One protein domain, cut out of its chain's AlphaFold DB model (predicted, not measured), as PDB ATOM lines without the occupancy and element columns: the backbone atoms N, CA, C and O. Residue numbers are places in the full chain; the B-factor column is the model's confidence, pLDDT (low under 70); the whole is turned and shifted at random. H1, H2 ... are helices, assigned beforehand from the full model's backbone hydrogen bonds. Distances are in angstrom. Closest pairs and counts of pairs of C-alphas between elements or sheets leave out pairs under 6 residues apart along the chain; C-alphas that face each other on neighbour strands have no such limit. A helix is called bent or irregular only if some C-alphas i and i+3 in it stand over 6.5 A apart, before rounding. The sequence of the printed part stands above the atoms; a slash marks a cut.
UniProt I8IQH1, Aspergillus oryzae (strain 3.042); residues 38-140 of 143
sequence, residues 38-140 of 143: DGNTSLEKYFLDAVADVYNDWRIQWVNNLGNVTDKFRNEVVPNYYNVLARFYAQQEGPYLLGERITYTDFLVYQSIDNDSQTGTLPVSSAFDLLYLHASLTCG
ATOM      1  N   ASP A  38     -15.974   2.938 -36.839       97.19
ATOM      2  CA  ASP A  38     -15.147   2.860 -38.059       97.19
ATOM      3  C   ASP A  38     -16.015   3.156 -39.303       97.19
ATOM      4  O   ASP A  38     -17.241   3.288 -39.229       97.19
ATOM      5  N   GLY A  39     -15.385   3.265 -40.471       96.56
ATOM      6  CA  GLY A  39     -16.086   3.394 -41.744       96.56
ATOM      7  C   GLY A  39     -16.832   2.111 -42.128       96.56
ATOM      8  O   GLY A  39     -16.331   1.003 -41.945       96.56
ATOM      9  N   ASN A  40     -18.005   2.245 -42.745       96.19
ATOM     10  CA  ASN A  40     -18.803   1.119 -43.249       96.19
ATOM     11  C   ASN A  40     -18.371   0.678 -44.651       96.19
ATOM     12  O   ASN A  40     -18.592  -0.464 -45.053       96.19
ATOM     13  N   THR A  41     -17.723   1.570 -45.398       97.06
ATOM     14  CA  THR A  41     -17.197   1.295 -46.739       97.06
ATOM     15  C   THR A  41     -15.681   1.437 -46.767       97.06
ATOM     16  O   THR A  41     -15.089   2.107 -45.923       97.06
ATOM     17  N   SER A  42     -15.024   0.839 -47.764       97.81
ATOM     18  CA  SER A  42     -13.577   1.012 -47.946       97.81
ATOM     19  C   SER A  42     -13.181   2.477 -48.148       97.81
ATOM     20  O   SER A  42     -12.098   2.868 -47.728       97.81
ATOM     21  N   LEU A  43     -14.056   3.285 -48.759       97.00
ATOM     22  CA  LEU A  43     -13.817   4.715 -48.947       97.00
ATOM     23  C   LEU A  43     -13.890   5.476 -47.617       97.00
ATOM     24  O   LEU A  43     -13.005   6.278 -47.342       97.00
ATOM     25  N   GLU A  44     -14.889   5.187 -46.776       97.19
ATOM     26  CA  GLU A  44     -14.982   5.773 -45.430       97.19
ATOM     27  C   GLU A  44     -13.760   5.393 -44.585       97.19
ATOM     28  O   GLU A  44     -13.143   6.257 -43.977       97.19
ATOM     29  N   LYS A  45     -13.348   4.119 -44.602       97.75
ATOM     30  CA  LYS A  45     -12.156   3.662 -43.865       97.75
ATOM     31  C   LYS A  45     -10.884   4.360 -44.337       97.75
ATOM     32  O   LYS A  45     -10.104   4.823 -43.515       97.75
ATOM     33  N   TYR A  46     -10.700   4.480 -45.654       97.19
ATOM     34  CA  TYR A  46      -9.586   5.232 -46.233       97.19
ATOM     35  C   TYR A  46      -9.589   6.696 -45.776       97.19
ATOM     36  O   TYR A  46      -8.545   7.236 -45.420       97.19
ATOM     37  N   PHE A  47     -10.761   7.332 -45.768       96.81
ATOM     38  CA  PHE A  47     -10.910   8.711 -45.321       96.81
ATOM     39  C   PHE A  47     -10.514   8.879 -43.847       96.81
ATOM     40  O   PHE A  47      -9.735   9.773 -43.519       96.81
ATOM     41  N   LEU A  48     -10.978   7.983 -42.973       97.38
ATOM     42  CA  LEU A  48     -10.619   7.984 -41.554       97.38
ATOM     43  C   LEU A  48      -9.128   7.718 -41.315       97.38
ATOM     44  O   LEU A  48      -8.535   8.373 -40.454       97.38
ATOM     45  N   ASP A  49      -8.518   6.807 -42.079       97.38
ATOM     46  CA  ASP A  49      -7.080   6.525 -42.017       97.38
ATOM     47  C   ASP A  49      -6.252   7.752 -42.437       97.38
ATOM     48  O   ASP A  49      -5.305   8.116 -41.744       97.38
ATOM     49  N   ALA A  50      -6.652   8.455 -43.502       97.50
ATOM     50  CA  ALA A  50      -5.961   9.662 -43.960       97.50
ATOM     51  C   ALA A  50      -5.956  10.778 -42.900       97.50
ATOM     52  O   ALA A  50      -4.943  11.448 -42.700       97.50
ATOM     53  N   VAL A  51      -7.069  10.972 -42.187       96.69
ATOM     54  CA  VAL A  51      -7.144  11.969 -41.107       96.69
ATOM     55  C   VAL A  51      -6.371  11.505 -39.865       96.69
ATOM     56  O   VAL A  51      -5.714  12.318 -39.210       96.69
ATOM     57  N   ALA A  52      -6.375  10.203 -39.561       96.69
ATOM     58  CA  ALA A  52      -5.573   9.638 -38.477       96.69
ATOM     59  C   ALA A  52      -4.058   9.805 -38.717       96.69
ATOM     60  O   ALA A  52      -3.323  10.067 -37.764       96.69
ATOM     61  N   ASP A  53      -3.595   9.722 -39.966       96.81
ATOM     62  CA  ASP A  53      -2.195   9.985 -40.328       96.81
ATOM     63  C   ASP A  53      -1.819  11.459 -40.102       96.81
ATOM     64  O   ASP A  53      -0.788  11.748 -39.493       96.81
ATOM     65  N   VAL A  54      -2.697  12.397 -40.480       96.75
ATOM     66  CA  VAL A  54      -2.506  13.835 -40.206       96.75
ATOM     67  C   VAL A  54      -2.430  14.115 -38.703       96.75
ATOM     68  O   VAL A  54      -1.578  14.886 -38.254       96.75
ATOM     69  N   TYR A  55      -3.282  13.464 -37.906       96.25
ATOM     70  CA  TYR A  55      -3.180  13.500 -36.446       96.25
ATOM     71  C   TYR A  55      -1.838  12.947 -35.953       96.25
ATOM     72  O   TYR A  55      -1.219  13.550 -35.078       96.25
ATOM     73  N   ASN A  56      -1.369  11.824 -36.497       95.44
ATOM     74  CA  ASN A  56      -0.128  11.199 -36.051       95.44
ATOM     75  C   ASN A  56       1.098  12.086 -36.322       95.44
ATOM     76  O   ASN A  56       1.961  12.223 -35.451       95.44
ATOM     77  N   ASP A  57       1.141  12.736 -37.486       95.69
ATOM     78  CA  ASP A  57       2.187  13.699 -37.837       95.69
ATOM     79  C   ASP A  57       2.210  14.882 -36.862       95.69
ATOM     80  O   ASP A  57       3.271  15.239 -36.336       95.69
ATOM     81  N   TRP A  58       1.040  15.452 -36.550       96.94
ATOM     82  CA  TRP A  58       0.920  16.490 -35.524       96.94
ATOM     83  C   TRP A  58       1.338  15.968 -34.141       96.94
ATOM     84  O   TRP A  58       2.114  16.630 -33.452       96.94
ATOM     85  N   ARG A  59       0.920  14.758 -33.748       95.50
ATOM     86  CA  ARG A  59       1.210  14.173 -32.428       95.50
ATOM     87  C   ARG A  59       2.709  14.022 -32.198       95.50
ATOM     88  O   ARG A  59       3.185  14.294 -31.098       95.50
ATOM     89  N   ILE A  60       3.463  13.605 -33.216       94.06
ATOM     90  CA  ILE A  60       4.928  13.515 -33.137       94.06
ATOM     91  C   ILE A  60       5.528  14.899 -32.854       94.06
ATOM     92  O   ILE A  60       6.403  15.029 -31.997       94.06
ATOM     93  N   GLN A  61       5.044  15.942 -33.533       96.38
ATOM     94  CA  GLN A  61       5.499  17.312 -33.291       96.38
ATOM     95  C   GLN A  61       5.109  17.803 -31.895       96.38
ATOM     96  O   GLN A  61       5.951  18.380 -31.208       96.38
ATOM     97  N   TRP A  62       3.884  17.527 -31.450       95.81
ATOM     98  CA  TRP A  62       3.410  17.890 -30.118       95.81
ATOM     99  C   TRP A  62       4.265  17.246 -29.020       95.81
ATOM    100  O   TRP A  62       4.777  17.954 -28.156       95.81
ATOM    101  N   VAL A  63       4.540  15.936 -29.110       93.62
ATOM    102  CA  VAL A  63       5.421  15.227 -28.160       93.62
ATOM    103  C   VAL A  63       6.820  15.849 -28.113       93.62
ATOM    104  O   VAL A  63       7.365  16.045 -27.028       93.62
ATOM    105  N   ASN A  64       7.389  16.219 -29.265       95.00
ATOM    106  CA  ASN A  64       8.702  16.871 -29.337       95.00
ATOM    107  C   ASN A  64       8.725  18.288 -28.735       95.00
ATOM    108  O   ASN A  64       9.805  18.827 -28.503       95.00
ATOM    109  N   ASN A  65       7.559  18.896 -28.502       95.94
ATOM    110  CA  ASN A  65       7.404  20.238 -27.941       95.94
ATOM    111  C   ASN A  65       6.846  20.222 -26.504       95.94
ATOM    112  O   ASN A  65       6.568  21.284 -25.940       95.94
ATOM    113  N   LEU A  66       6.717  19.045 -25.878       92.94
ATOM    114  CA  LEU A  66       6.334  18.941 -24.470       92.94
ATOM    115  C   LEU A  66       7.400  19.569 -23.565       92.94
ATOM    116  O   LEU A  66       8.592  19.290 -23.677       92.94
ATOM    117  N   GLY A  67       6.960  20.431 -22.650       90.38
ATOM    118  CA  GLY A  67       7.821  21.147 -21.701       90.38
ATOM    119  C   GLY A  67       8.542  22.373 -22.275       90.38
ATOM    120  O   GLY A  67       8.885  23.269 -21.508       90.38
ATOM    121  N   ASN A  68       8.726  22.460 -23.596       94.88
ATOM    122  CA  ASN A  68       9.266  23.646 -24.260       94.88
ATOM    123  C   ASN A  68       8.658  23.819 -25.660       94.88
ATOM    124  O   ASN A  68       9.144  23.261 -26.645       94.88
ATOM    125  N   VAL A  69       7.594  24.614 -25.735       96.12
ATOM    126  CA  VAL A  69       6.893  24.916 -26.985       96.12
ATOM    127  C   VAL A  69       7.739  25.849 -27.846       96.12
ATOM    128  O   VAL A  69       8.008  26.984 -27.457       96.12
ATOM    129  N   THR A  70       8.121  25.398 -29.039       96.94
ATOM    130  CA  THR A  70       8.864  26.228 -29.999       96.94
ATOM    131  C   THR A  70       7.952  27.177 -30.782       96.94
ATOM    132  O   THR A  70       6.786  26.868 -31.046       96.94
ATOM    133  N   ASP A  71       8.509  28.299 -31.250       96.50
ATOM    134  CA  ASP A  71       7.798  29.235 -32.135       96.50
ATOM    135  C   ASP A  71       7.347  28.570 -33.437       96.50
ATOM    136  O   ASP A  71       6.250  28.836 -33.917       96.50
ATOM    137  N   LYS A  72       8.159  27.659 -33.990       96.12
ATOM    138  CA  LYS A  72       7.798  26.897 -35.190       96.12
ATOM    139  C   LYS A  72       6.568  26.024 -34.947       96.12
ATOM    140  O   LYS A  72       5.654  26.000 -35.768       96.12
ATOM    141  N   PHE A  73       6.530  25.298 -33.828       95.94
ATOM    142  CA  PHE A  73       5.376  24.462 -33.507       95.94
ATOM    143  C   PHE A  73       4.109  25.312 -33.369       95.94
ATOM    144  O   PHE A  73       3.112  25.049 -34.038       95.94
ATOM    145  N   ARG A  74       4.196  26.391 -32.586       94.94
ATOM    146  CA  ARG A  74       3.084  27.309 -32.328       94.94
ATOM    147  C   ARG A  74       2.573  28.022 -33.578       94.94
ATOM    148  O   ARG A  74       1.366  28.133 -33.754       94.94
ATOM    149  N   ASN A  75       3.471  28.554 -34.401       93.75
ATOM    150  CA  ASN A  75       3.106  29.499 -35.458       93.75
ATOM    151  C   ASN A  75       3.000  28.850 -36.845       93.75
ATOM    152  O   ASN A  75       2.421  29.454 -37.743       93.75
ATOM    153  N   GLU A  76       3.527  27.636 -37.032       94.25
ATOM    154  CA  GLU A  76       3.473  26.927 -38.316       94.25
ATOM    155  C   GLU A  76       2.765  25.578 -38.196       94.25
ATOM    156  O   GLU A  76       1.783  25.339 -38.895       94.25
ATOM    157  N   VAL A  77       3.244  24.687 -37.318       95.94
ATOM    158  CA  VAL A  77       2.746  23.300 -37.260       95.94
ATOM    159  C   VAL A  77       1.287  23.256 -36.829       95.94
ATOM    160  O   VAL A  77       0.468  22.671 -37.535       95.94
ATOM    161  N   VAL A  78       0.958  23.893 -35.702       94.56
ATOM    162  CA  VAL A  78      -0.399  23.871 -35.153       94.56
ATOM    163  C   VAL A  78      -1.390  24.531 -36.128       94.56
ATOM    164  O   VAL A  78      -2.319  23.849 -36.557       94.56
ATOM    165  N   PRO A  79      -1.194  25.773 -36.619       92.12
ATOM    166  CA  PRO A  79      -2.122  26.368 -37.582       92.12
ATOM    167  C   PRO A  79      -2.298  25.539 -38.862       92.12
ATOM    168  O   PRO A  79      -3.419  25.399 -39.354       92.12
ATOM    169  N   ASN A  80      -1.224  24.948 -39.397       93.44
ATOM    170  CA  ASN A  80      -1.318  24.097 -40.585       93.44
ATOM    171  C   ASN A  80      -2.128  22.825 -40.323       93.44
ATOM    172  O   ASN A  80      -2.958  22.464 -41.157       93.44
ATOM    173  N   TYR A  81      -1.932  22.180 -39.172       95.31
ATOM    174  CA  TYR A  81      -2.711  21.015 -38.761       95.31
ATOM    175  C   TYR A  81      -4.214  21.329 -38.725       95.31
ATOM    176  O   TYR A  81      -5.001  20.664 -39.399       95.31
ATOM    177  N   TYR A  82      -4.604  22.410 -38.045       92.75
ATOM    178  CA  TYR A  82      -6.001  22.840 -37.952       92.75
ATOM    179  C   TYR A  82      -6.606  23.234 -39.307       92.75
ATOM    180  O   TYR A  82      -7.759  22.910 -39.586       92.75
ATOM    181  N   ASN A  83      -5.828  23.867 -40.189       89.94
ATOM    182  CA  ASN A  83      -6.267  24.175 -41.552       89.94
ATOM    183  C   ASN A  83      -6.534  22.910 -42.381       89.94
ATOM    184  O   ASN A  83      -7.459  22.886 -43.194       89.94
ATOM    185  N   VAL A  84      -5.722  21.864 -42.206       93.44
ATOM    186  CA  VAL A  84      -5.934  20.575 -42.874       93.44
ATOM    187  C   VAL A  84      -7.174  19.883 -42.309       93.44
ATOM    188  O   VAL A  84      -8.015  19.452 -43.095       93.44
ATOM    189  N   LEU A  85      -7.340  19.844 -40.983       92.62
ATOM    190  CA  LEU A  85      -8.545  19.293 -40.354       92.62
ATOM    191  C   LEU A  85      -9.814  19.991 -40.845       92.62
ATOM    192  O   LEU A  85     -10.743  19.316 -41.277       92.62
ATOM    193  N   ALA A  86      -9.836  21.326 -40.871       87.62
ATOM    194  CA  ALA A  86     -10.992  22.088 -41.343       87.62
ATOM    195  C   ALA A  86     -11.418  21.685 -42.767       87.62
ATOM    196  O   ALA A  86     -12.605  21.576 -43.053       87.62
ATOM    197  N   ARG A  87     -10.459  21.388 -43.657       88.50
ATOM    198  CA  ARG A  87     -10.759  20.905 -45.016       88.50
ATOM    199  C   ARG A  87     -11.354  19.502 -45.042       88.50
ATOM    200  O   ARG A  87     -12.112  19.214 -45.960       88.50
ATOM    201  N   PHE A  88     -10.987  18.633 -44.104       92.38
ATOM    202  CA  PHE A  88     -11.578  17.301 -43.985       92.38
ATOM    203  C   PHE A  88     -12.996  17.370 -43.421       92.38
ATOM    204  O   PHE A  88     -13.907  16.816 -44.027       92.38
ATOM    205  N   TYR A  89     -13.198  18.111 -42.329       89.25
ATOM    206  CA  TYR A  89     -14.518  18.288 -41.716       89.25
ATOM    207  C   TYR A  89     -15.501  19.034 -42.632       89.25
ATOM    208  O   TYR A  89     -16.688  18.748 -42.605       89.25
ATOM    209  N   ALA A  90     -15.024  19.911 -43.520       87.44
ATOM    210  CA  ALA A  90     -15.878  20.591 -44.497       87.44
ATOM    211  C   ALA A  90     -16.388  19.697 -45.650       87.44
ATOM    212  O   ALA A  90     -17.153  20.177 -46.486       87.44
ATOM    213  N   GLN A  91     -15.948  18.435 -45.763       87.44
ATOM    214  CA  GLN A  91     -16.383  17.555 -46.862       87.44
ATOM    215  C   GLN A  91     -17.790  16.993 -46.667       87.44
ATOM    216  O   GLN A  91     -18.396  16.554 -47.643       87.44
ATOM    217  N   GLN A  92     -18.294  16.984 -45.432       86.75
ATOM    218  CA  GLN A  92     -19.618  16.475 -45.094       86.75
ATOM    219  C   GLN A  92     -20.354  17.474 -44.201       86.75
ATOM    220  O   GLN A  92     -19.734  18.232 -43.461       86.75
ATOM    221  N   GLU A  93     -21.682  17.480 -44.282       86.00
ATOM    222  CA  GLU A  93     -22.508  18.185 -43.303       86.00
ATOM    223  C   GLU A  93     -22.604  17.352 -42.021       86.00
ATOM    224  O   GLU A  93     -22.751  16.131 -42.084       86.00
ATOM    225  N   GLY A  94     -22.549  18.022 -40.873       85.44
ATOM    226  CA  GLY A  94     -22.617  17.399 -39.554       85.44
ATOM    227  C   GLY A  94     -21.368  17.675 -38.712       85.44
ATOM    228  O   GLY A  94     -20.397  18.257 -39.200       85.44
ATOM    229  N   PRO A  95     -21.397  17.314 -37.420       84.31
ATOM    230  CA  PRO A  95     -20.329  17.657 -36.484       84.31
ATOM    231  C   PRO A  95     -19.084  16.762 -36.592       84.31
ATOM    232  O   PRO A  95     -18.035  17.143 -36.079       84.31
ATOM    233  N   TYR A  96     -19.173  15.592 -37.232       91.81
ATOM    234  CA  TYR A  96     -18.103  14.592 -37.290       91.81
ATOM    235  C   TYR A  96     -17.570  14.376 -38.710       91.81
ATOM    236  O   TYR A  96     -18.179  14.770 -39.704       91.81
ATOM    237  N   LEU A  97     -16.439  13.673 -38.819       92.62
ATOM    238  CA  LEU A  97     -15.801  13.353 -40.106       92.62
ATOM    239  C   LEU A  97     -16.718  12.615 -41.093       92.62
ATOM    240  O   LEU A  97     -16.600  12.799 -42.305       92.62
ATOM    241  N   LEU A  98     -17.625  11.777 -40.585       95.44
ATOM    242  CA  LEU A  98     -18.641  11.078 -41.380       95.44
ATOM    243  C   LEU A  98     -20.046  11.661 -41.147       95.44
ATOM    244  O   LEU A  98     -21.032  10.924 -41.072       95.44
ATOM    245  N   GLY A  99     -20.127  12.987 -41.005       91.56
ATOM    246  CA  GLY A  99     -21.358  13.741 -40.792       91.56
ATOM    247  C   GLY A  99     -21.890  13.589 -39.371       91.56
ATOM    248  O   GLY A  99     -21.276  14.059 -38.422       91.56
ATOM    249  N   GLU A 100     -23.021  12.909 -39.198       92.19
ATOM    250  CA  GLU A 100     -23.634  12.670 -37.876       92.19
ATOM    251  C   GLU A 100     -23.032  11.466 -37.130       92.19
ATOM    252  O   GLU A 100     -23.344  11.217 -35.964       92.19
ATOM    253  N   ARG A 101     -22.156  10.696 -37.786       93.75
ATOM    254  CA  ARG A 101     -21.537   9.497 -37.212       93.75
ATOM    255  C   ARG A 101     -20.167   9.811 -36.633       93.75
ATOM    256  O   ARG A 101     -19.222  10.067 -37.375       93.75
ATOM    257  N   ILE A 102     -20.062   9.700 -35.314       95.00
ATOM    258  CA  ILE A 102     -18.785   9.765 -34.609       95.00
ATOM    259  C   ILE A 102     -17.924   8.531 -34.903       95.00
ATOM    260  O   ILE A 102     -18.420   7.405 -34.993       95.00
ATOM    261  N   THR A 103     -16.617   8.742 -35.036       96.19
ATOM    262  CA  THR A 103     -15.637   7.706 -35.370       96.19
ATOM    263  C   THR A 103     -14.445   7.715 -34.423       96.19
ATOM    264  O   THR A 103     -14.221   8.666 -33.673       96.19
ATOM    265  N   TYR A 104     -13.622   6.667 -34.483       96.00
ATOM    266  CA  TYR A 104     -12.392   6.601 -33.702       96.00
ATOM    267  C   TYR A 104     -11.457   7.778 -34.011       96.00
ATOM    268  O   TYR A 104     -10.713   8.217 -33.134       96.00
ATOM    269  N   THR A 105     -11.499   8.300 -35.241       95.56
ATOM    270  CA  THR A 105     -10.671   9.429 -35.661       95.56
ATOM    271  C   THR A 105     -11.144  10.744 -35.047       95.56
ATOM    272  O   THR A 105     -10.306  11.578 -34.711       95.56
ATOM    273  N   ASP A 106     -12.443  10.911 -34.793       94.94
ATOM    274  CA  ASP A 106     -12.955  12.083 -34.073       94.94
ATOM    275  C   ASP A 106     -12.422  12.131 -32.630       94.94
ATOM    276  O   ASP A 106     -12.086  13.205 -32.135       94.94
ATOM    277  N   PHE A 107     -12.224  10.978 -31.976       93.81
ATOM    278  CA  PHE A 107     -11.575  10.925 -30.657       93.81
ATOM    279  C   PHE A 107     -10.105  11.366 -30.707       93.81
ATOM    280  O   PHE A 107      -9.622  12.019 -29.780       93.81
ATOM    281  N   LEU A 108      -9.385  11.042 -31.787       94.50
ATOM    282  CA  LEU A 108      -8.009  11.507 -31.990       94.50
ATOM    283  C   LEU A 108      -7.963  13.027 -32.154       94.50
ATOM    284  O   LEU A 108      -7.156  13.698 -31.510       94.50
ATOM    285  N   VAL A 109      -8.855  13.576 -32.981       93.38
ATOM    286  CA  VAL A 109      -8.966  15.023 -33.193       93.38
ATOM    287  C   VAL A 109      -9.343  15.722 -31.890       93.38
ATOM    288  O   VAL A 109      -8.681  16.688 -31.517       93.38
ATOM    289  N   TYR A 110     -10.308  15.199 -31.133       90.31
ATOM    290  CA  TYR A 110     -10.629  15.723 -29.805       90.31
ATOM    291  C   TYR A 110      -9.397  15.749 -28.890       90.31
ATOM    292  O   TYR A 110      -9.086  16.786 -28.303       90.31
ATOM    293  N   GLN A 111      -8.645  14.645 -28.826       90.88
ATOM    294  CA  GLN A 111      -7.426  14.578 -28.021       90.88
ATOM    295  C   GLN A 111      -6.390  15.614 -28.466       90.88
ATOM    296  O   GLN A 111      -5.688  16.168 -27.625       90.88
ATOM    297  N   SER A 112      -6.277  15.885 -29.770       93.12
ATOM    298  CA  SER A 112      -5.353  16.906 -30.278       93.12
ATOM    299  C   SER A 112      -5.719  18.310 -29.796       93.12
ATOM    300  O   SER A 112      -4.845  19.061 -29.370       93.12
ATOM    301  N   ILE A 113      -7.020  18.619 -29.772       90.75
ATOM    302  CA  ILE A 113      -7.559  19.901 -29.309       90.75
ATOM    303  C   ILE A 113      -7.295  20.082 -27.819       90.75
ATOM    304  O   ILE A 113      -6.800  21.131 -27.404       90.75
ATOM    305  N   ASP A 114      -7.586  19.056 -27.025       87.31
ATOM    306  CA  ASP A 114      -7.311  19.076 -25.591       87.31
ATOM    307  C   ASP A 114      -5.807  19.242 -25.309       87.31
ATOM    308  O   ASP A 114      -5.391  20.105 -24.537       87.31
ATOM    309  N   ASN A 115      -4.969  18.497 -26.021       91.75
ATOM    310  CA  ASN A 115      -3.517  18.570 -25.907       91.75
ATOM    311  C   ASN A 115      -2.952  19.958 -26.242       91.75
ATOM    312  O   ASN A 115      -2.117  20.468 -25.493       91.75
ATOM    313  N   ASP A 116      -3.389  20.574 -27.346       92.75
ATOM    314  CA  ASP A 116      -2.952  21.921 -27.724       92.75
ATOM    315  C   ASP A 116      -3.498  22.995 -26.768       92.75
ATOM    316  O   ASP A 116      -2.845  24.017 -26.542       92.75
ATOM    317  N   SER A 117      -4.656  22.763 -26.141       89.44
ATOM    318  CA  SER A 117      -5.142  23.598 -25.035       89.44
ATOM    319  C   SER A 117      -4.202  23.511 -23.827       89.44
ATOM    320  O   SER A 117      -3.759  24.539 -23.310       89.44
ATOM    321  N   GLN A 118      -3.801  22.296 -23.435       88.25
ATOM    322  CA  GLN A 118      -2.892  22.069 -22.306       88.25
ATOM    323  C   GLN A 118      -1.490  22.660 -22.527       88.25
ATOM    324  O   GLN A 118      -0.863  23.131 -21.579       88.25
ATOM    325  N   THR A 119      -0.994  22.691 -23.768       89.88
ATOM    326  CA  THR A 119       0.272  23.364 -24.115       89.88
ATOM    327  C   THR A 119       0.111  24.853 -24.433       89.88
ATOM    328  O   THR A 119       1.091  25.531 -24.760       89.88
ATOM    329  N   GLY A 120      -1.108  25.392 -24.330       90.75
ATOM    330  CA  GLY A 120      -1.420  26.786 -24.630       90.75
ATOM    331  C   GLY A 120      -1.097  27.167 -26.077       90.75
ATOM    332  O   GLY A 120      -0.679  28.297 -26.330       90.75
ATOM    333  N   THR A 121      -1.194  26.217 -27.007       91.75
ATOM    334  CA  THR A 121      -0.906  26.351 -28.445       91.75
ATOM    335  C   THR A 121      -2.156  26.391 -29.310       91.75
ATOM    336  O   THR A 121      -2.036  26.695 -30.495       91.75
ATOM    337  N   LEU A 122      -3.337  26.150 -28.732       86.50
ATOM    338  CA  LEU A 122      -4.610  26.187 -29.447       86.50
ATOM    339  C   LEU A 122      -4.767  27.500 -30.257       86.50
ATOM    340  O   LEU A 122      -4.587  28.585 -29.688       86.50
ATOM    341  N   PRO A 123      -5.081  27.452 -31.568       77.62
ATOM    342  CA  PRO A 123      -5.147  28.662 -32.380       77.62
ATOM    343  C   PRO A 123      -6.324  29.556 -31.985       77.62
ATOM    344  O   PRO A 123      -7.453  29.104 -31.816       77.62
ATOM    345  N   VAL A 124      -6.072  30.865 -31.933       63.47
ATOM    346  CA  VAL A 124      -7.061  31.871 -31.508       63.47
ATOM    347  C   VAL A 124      -8.197  32.051 -32.533       63.47
ATOM    348  O   VAL A 124      -9.305  32.410 -32.145       63.47
ATOM    349  N   SER A 125      -7.962  31.797 -33.833       56.44
ATOM    350  CA  SER A 125      -8.949  32.064 -34.902       56.44
ATOM    351  C   SER A 125      -9.684  30.836 -35.449       56.44
ATOM    352  O   SER A 125     -10.737  31.003 -36.053       56.44
ATOM    353  N   SER A 126      -9.168  29.614 -35.264       52.22
ATOM    354  CA  SER A 126      -9.831  28.370 -35.711       52.22
ATOM    355  C   SER A 126     -10.798  27.809 -34.664       52.22
ATOM    356  O   SER A 126     -11.295  26.692 -34.793       52.22
ATOM    357  N   ALA A 127     -11.020  28.579 -33.600       48.19
ATOM    358  CA  ALA A 127     -11.711  28.157 -32.402       48.19
ATOM    359  C   ALA A 127     -13.205  27.902 -32.643       48.19
ATOM    360  O   ALA A 127     -13.739  27.003 -32.021       48.19
ATOM    361  N   PHE A 128     -13.892  28.610 -33.547       44.22
ATOM    362  CA  PHE A 128     -15.363  28.575 -33.552       44.22
ATOM    363  C   PHE A 128     -15.987  27.269 -34.079       44.22
ATOM    364  O   PHE A 128     -16.923  26.771 -33.458       44.22
ATOM    365  N   ASP A 129     -15.443  26.671 -35.143       51.50
ATOM    366  CA  ASP A 129     -16.044  25.468 -35.750       51.50
ATOM    367  C   ASP A 129     -15.560  24.164 -35.092       51.50
ATOM    368  O   ASP A 129     -16.305  23.193 -35.006       51.50
ATOM    369  N   LEU A 130     -14.343  24.147 -34.532       53.06
ATOM    370  CA  LEU A 130     -13.810  22.986 -33.803       53.06
ATOM    371  C   LEU A 130     -14.104  23.027 -32.293       53.06
ATOM    372  O   LEU A 130     -14.113  21.968 -31.662       53.06
ATOM    373  N   LEU A 131     -14.438  24.195 -31.707       50.06
ATOM    374  CA  LEU A 131     -15.059  24.225 -30.372       50.06
ATOM    375  C   LEU A 131     -16.383  23.473 -30.372       50.06
ATOM    376  O   LEU A 131     -16.728  22.924 -29.335       50.06
ATOM    377  N   TYR A 132     -17.123  23.446 -31.485       48.34
ATOM    378  CA  TYR A 132     -18.373  22.696 -31.551       48.34
ATOM    379  C   TYR A 132     -18.144  21.203 -31.319       48.34
ATOM    380  O   TYR A 132     -18.945  20.599 -30.615       48.34
ATOM    381  N   LEU A 133     -17.035  20.622 -31.796       51.31
ATOM    382  CA  LEU A 133     -16.658  19.229 -31.514       51.31
ATOM    383  C   LEU A 133     -16.326  19.019 -30.023       51.31
ATOM    384  O   LEU A 133     -16.772  18.052 -29.415       51.31
ATOM    385  N   HIS A 134     -15.597  19.953 -29.400       48.12
ATOM    386  CA  HIS A 134     -15.330  19.905 -27.956       48.12
ATOM    387  C   HIS A 134     -16.626  20.052 -27.139       48.12
ATOM    388  O   HIS A 134     -16.880  19.254 -26.244       48.12
ATOM    389  N   ALA A 135     -17.477  21.017 -27.494       45.53
ATOM    390  CA  ALA A 135     -18.734  21.317 -26.818       45.53
ATOM    391  C   ALA A 135     -19.778  20.204 -26.989       45.53
ATOM    392  O   ALA A 135     -20.468  19.876 -26.029       45.53
ATOM    393  N   SER A 136     -19.893  19.596 -28.172       48.03
ATOM    394  CA  SER A 136     -20.826  18.485 -28.420       48.03
ATOM    395  C   SER A 136     -20.424  17.211 -27.677       48.03
ATOM    396  O   SER A 136     -21.301  16.506 -27.184       48.03
ATOM    397  N   LEU A 137     -19.124  16.967 -27.486       49.34
ATOM    398  CA  LEU A 137     -18.628  15.851 -26.675       49.34
ATOM    399  C   LEU A 137     -18.696  16.113 -25.160       49.34
ATOM    400  O   LEU A 137     -18.836  15.164 -24.394       49.34
ATOM    401  N   THR A 138     -18.650  17.371 -24.706       44.88
ATOM    402  CA  THR A 138     -18.814  17.721 -23.279       44.88
ATOM    403  C   THR A 138     -20.269  17.939 -22.857       44.88
ATOM    404  O   THR A 138     -20.589  17.750 -21.689       44.88
ATOM    405  N   CYS A 139     -21.159  18.332 -23.775       39.97
ATOM    406  CA  CYS A 139     -22.590  18.541 -23.506       39.97
ATOM    407  C   CYS A 139     -23.443  17.275 -23.694       39.97
ATOM    408  O   CYS A 139     -24.662  17.338 -23.548       39.97
ATOM    409  N   GLY A 140     -22.826  16.125 -23.980       40.25
ATOM    410  CA  GLY A 140     -23.473  14.813 -24.012       40.25
ATOM    411  C   GLY A 140     -23.821  14.259 -22.625       40.25
ATOM    412  O   GLY A 140     -23.543  13.096 -22.349       40.25
TER     413      GLY A 140
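AT A GLANCE: This is residues 38 to 140 of the 143 residues of a protein of Aspergillus oryzae (strain 3.042) (UniProt I8IQH1). Three helices run roughly lengthwise and make a triangle in cross-section: the long H1 forms a hairpin with H2, and H3 packs on H1 beside H2. A short fourth helix, H4, crosses over H3 and H2 on the side away from H1, and the long loop of residues 90 to 103 folds back at the end where H2 ends and H3 begins. The printed part has 103 residues with four named helices, in the order H1, H2, H3, H4, and no named strand; the class is all helix. The whole is compact, with a radius of gyration of the C-alphas of 13.5 A and spans of 41 by 28 by 20 A.

HOW THE PARTS SIT: H1, residues 42 to 64, touches two other helices. The first is H2, residues 71 to 89, which runs the opposite way at a shallow tilt of 13 degrees; the closest C-alphas are those of Trp 58 and Tyr 81, 6.6 A apart, and H1 and H2 form a helical hairpin. The second is H3, residues 104 to 118, which runs the same way as H1 at a shallow tilt of 22 degrees; the closest C-alphas are those of Ala 52 and Thr 105, 5.8 A apart. H2 and H3 are near each other, with 9 pairs of C-alphas within 10 A and the closest 8.1 A apart. H4, residues 127 to 138, only just touches H3, with 3 pairs of C-alphas within 8 A. The closest C-alphas of these two are those of Tyr 110 and His 134, 6.6 A apart; H3 touches H4 with residues 110 to 113 alone, and H4 touches H3 with residues 133 to 134 alone. H3 and H4 run opposite ways at a steep tilt of 68 degrees, only just short of about perpendicular. H4 is also near H2, with 7 pairs of C-alphas within 10 A, while H1 and H4 are apart. In H1 and H3 every O i to N i+4 pair is within hydrogen-bond range; in H2 it is 13 of 15 and in H4 6 of 8.

IN THESE COORDINATES: H1 begins at C-alpha 42, at (-13.577, 1.012, -47.946), and measures 33.1 A from first to last C-alpha. After a short link of 6 residues H2 begins at C-alpha 71, at (7.798, 29.235, -32.135), and measures 26.6 A. H2 is irregular, but only just: C-alphas 75 and 78 are 6.6 A apart. In the stretch before H3, residues 96 to 98 pair with residues 99 to 101, antiparallel. H3 measures 21.4 A. H4 measures 15.6 A and ends at C-alpha 138, at (-18.814, 17.721, -23.279).

THE WHOLE: The printed part runs from residue 38 to residue 140 without a cut. The two C-alphas farthest apart are those of Thr 41 and Asn 68, at 41.3 A, and the first and last printed C-alphas, of Asp 38 and Gly 140, are 20.2 A apart. The link from H2 to H3, 14 residues, is long, and its C-alphas lie 10 to 17 A from the mean of the C-alphas; the link from H3 to H4, 8 residues, is short. The mean pLDDT of the printed part is 86.0. Confidence is low in residues 124 to 140, where 17 residues are under 70, and the mean of H4 is 49.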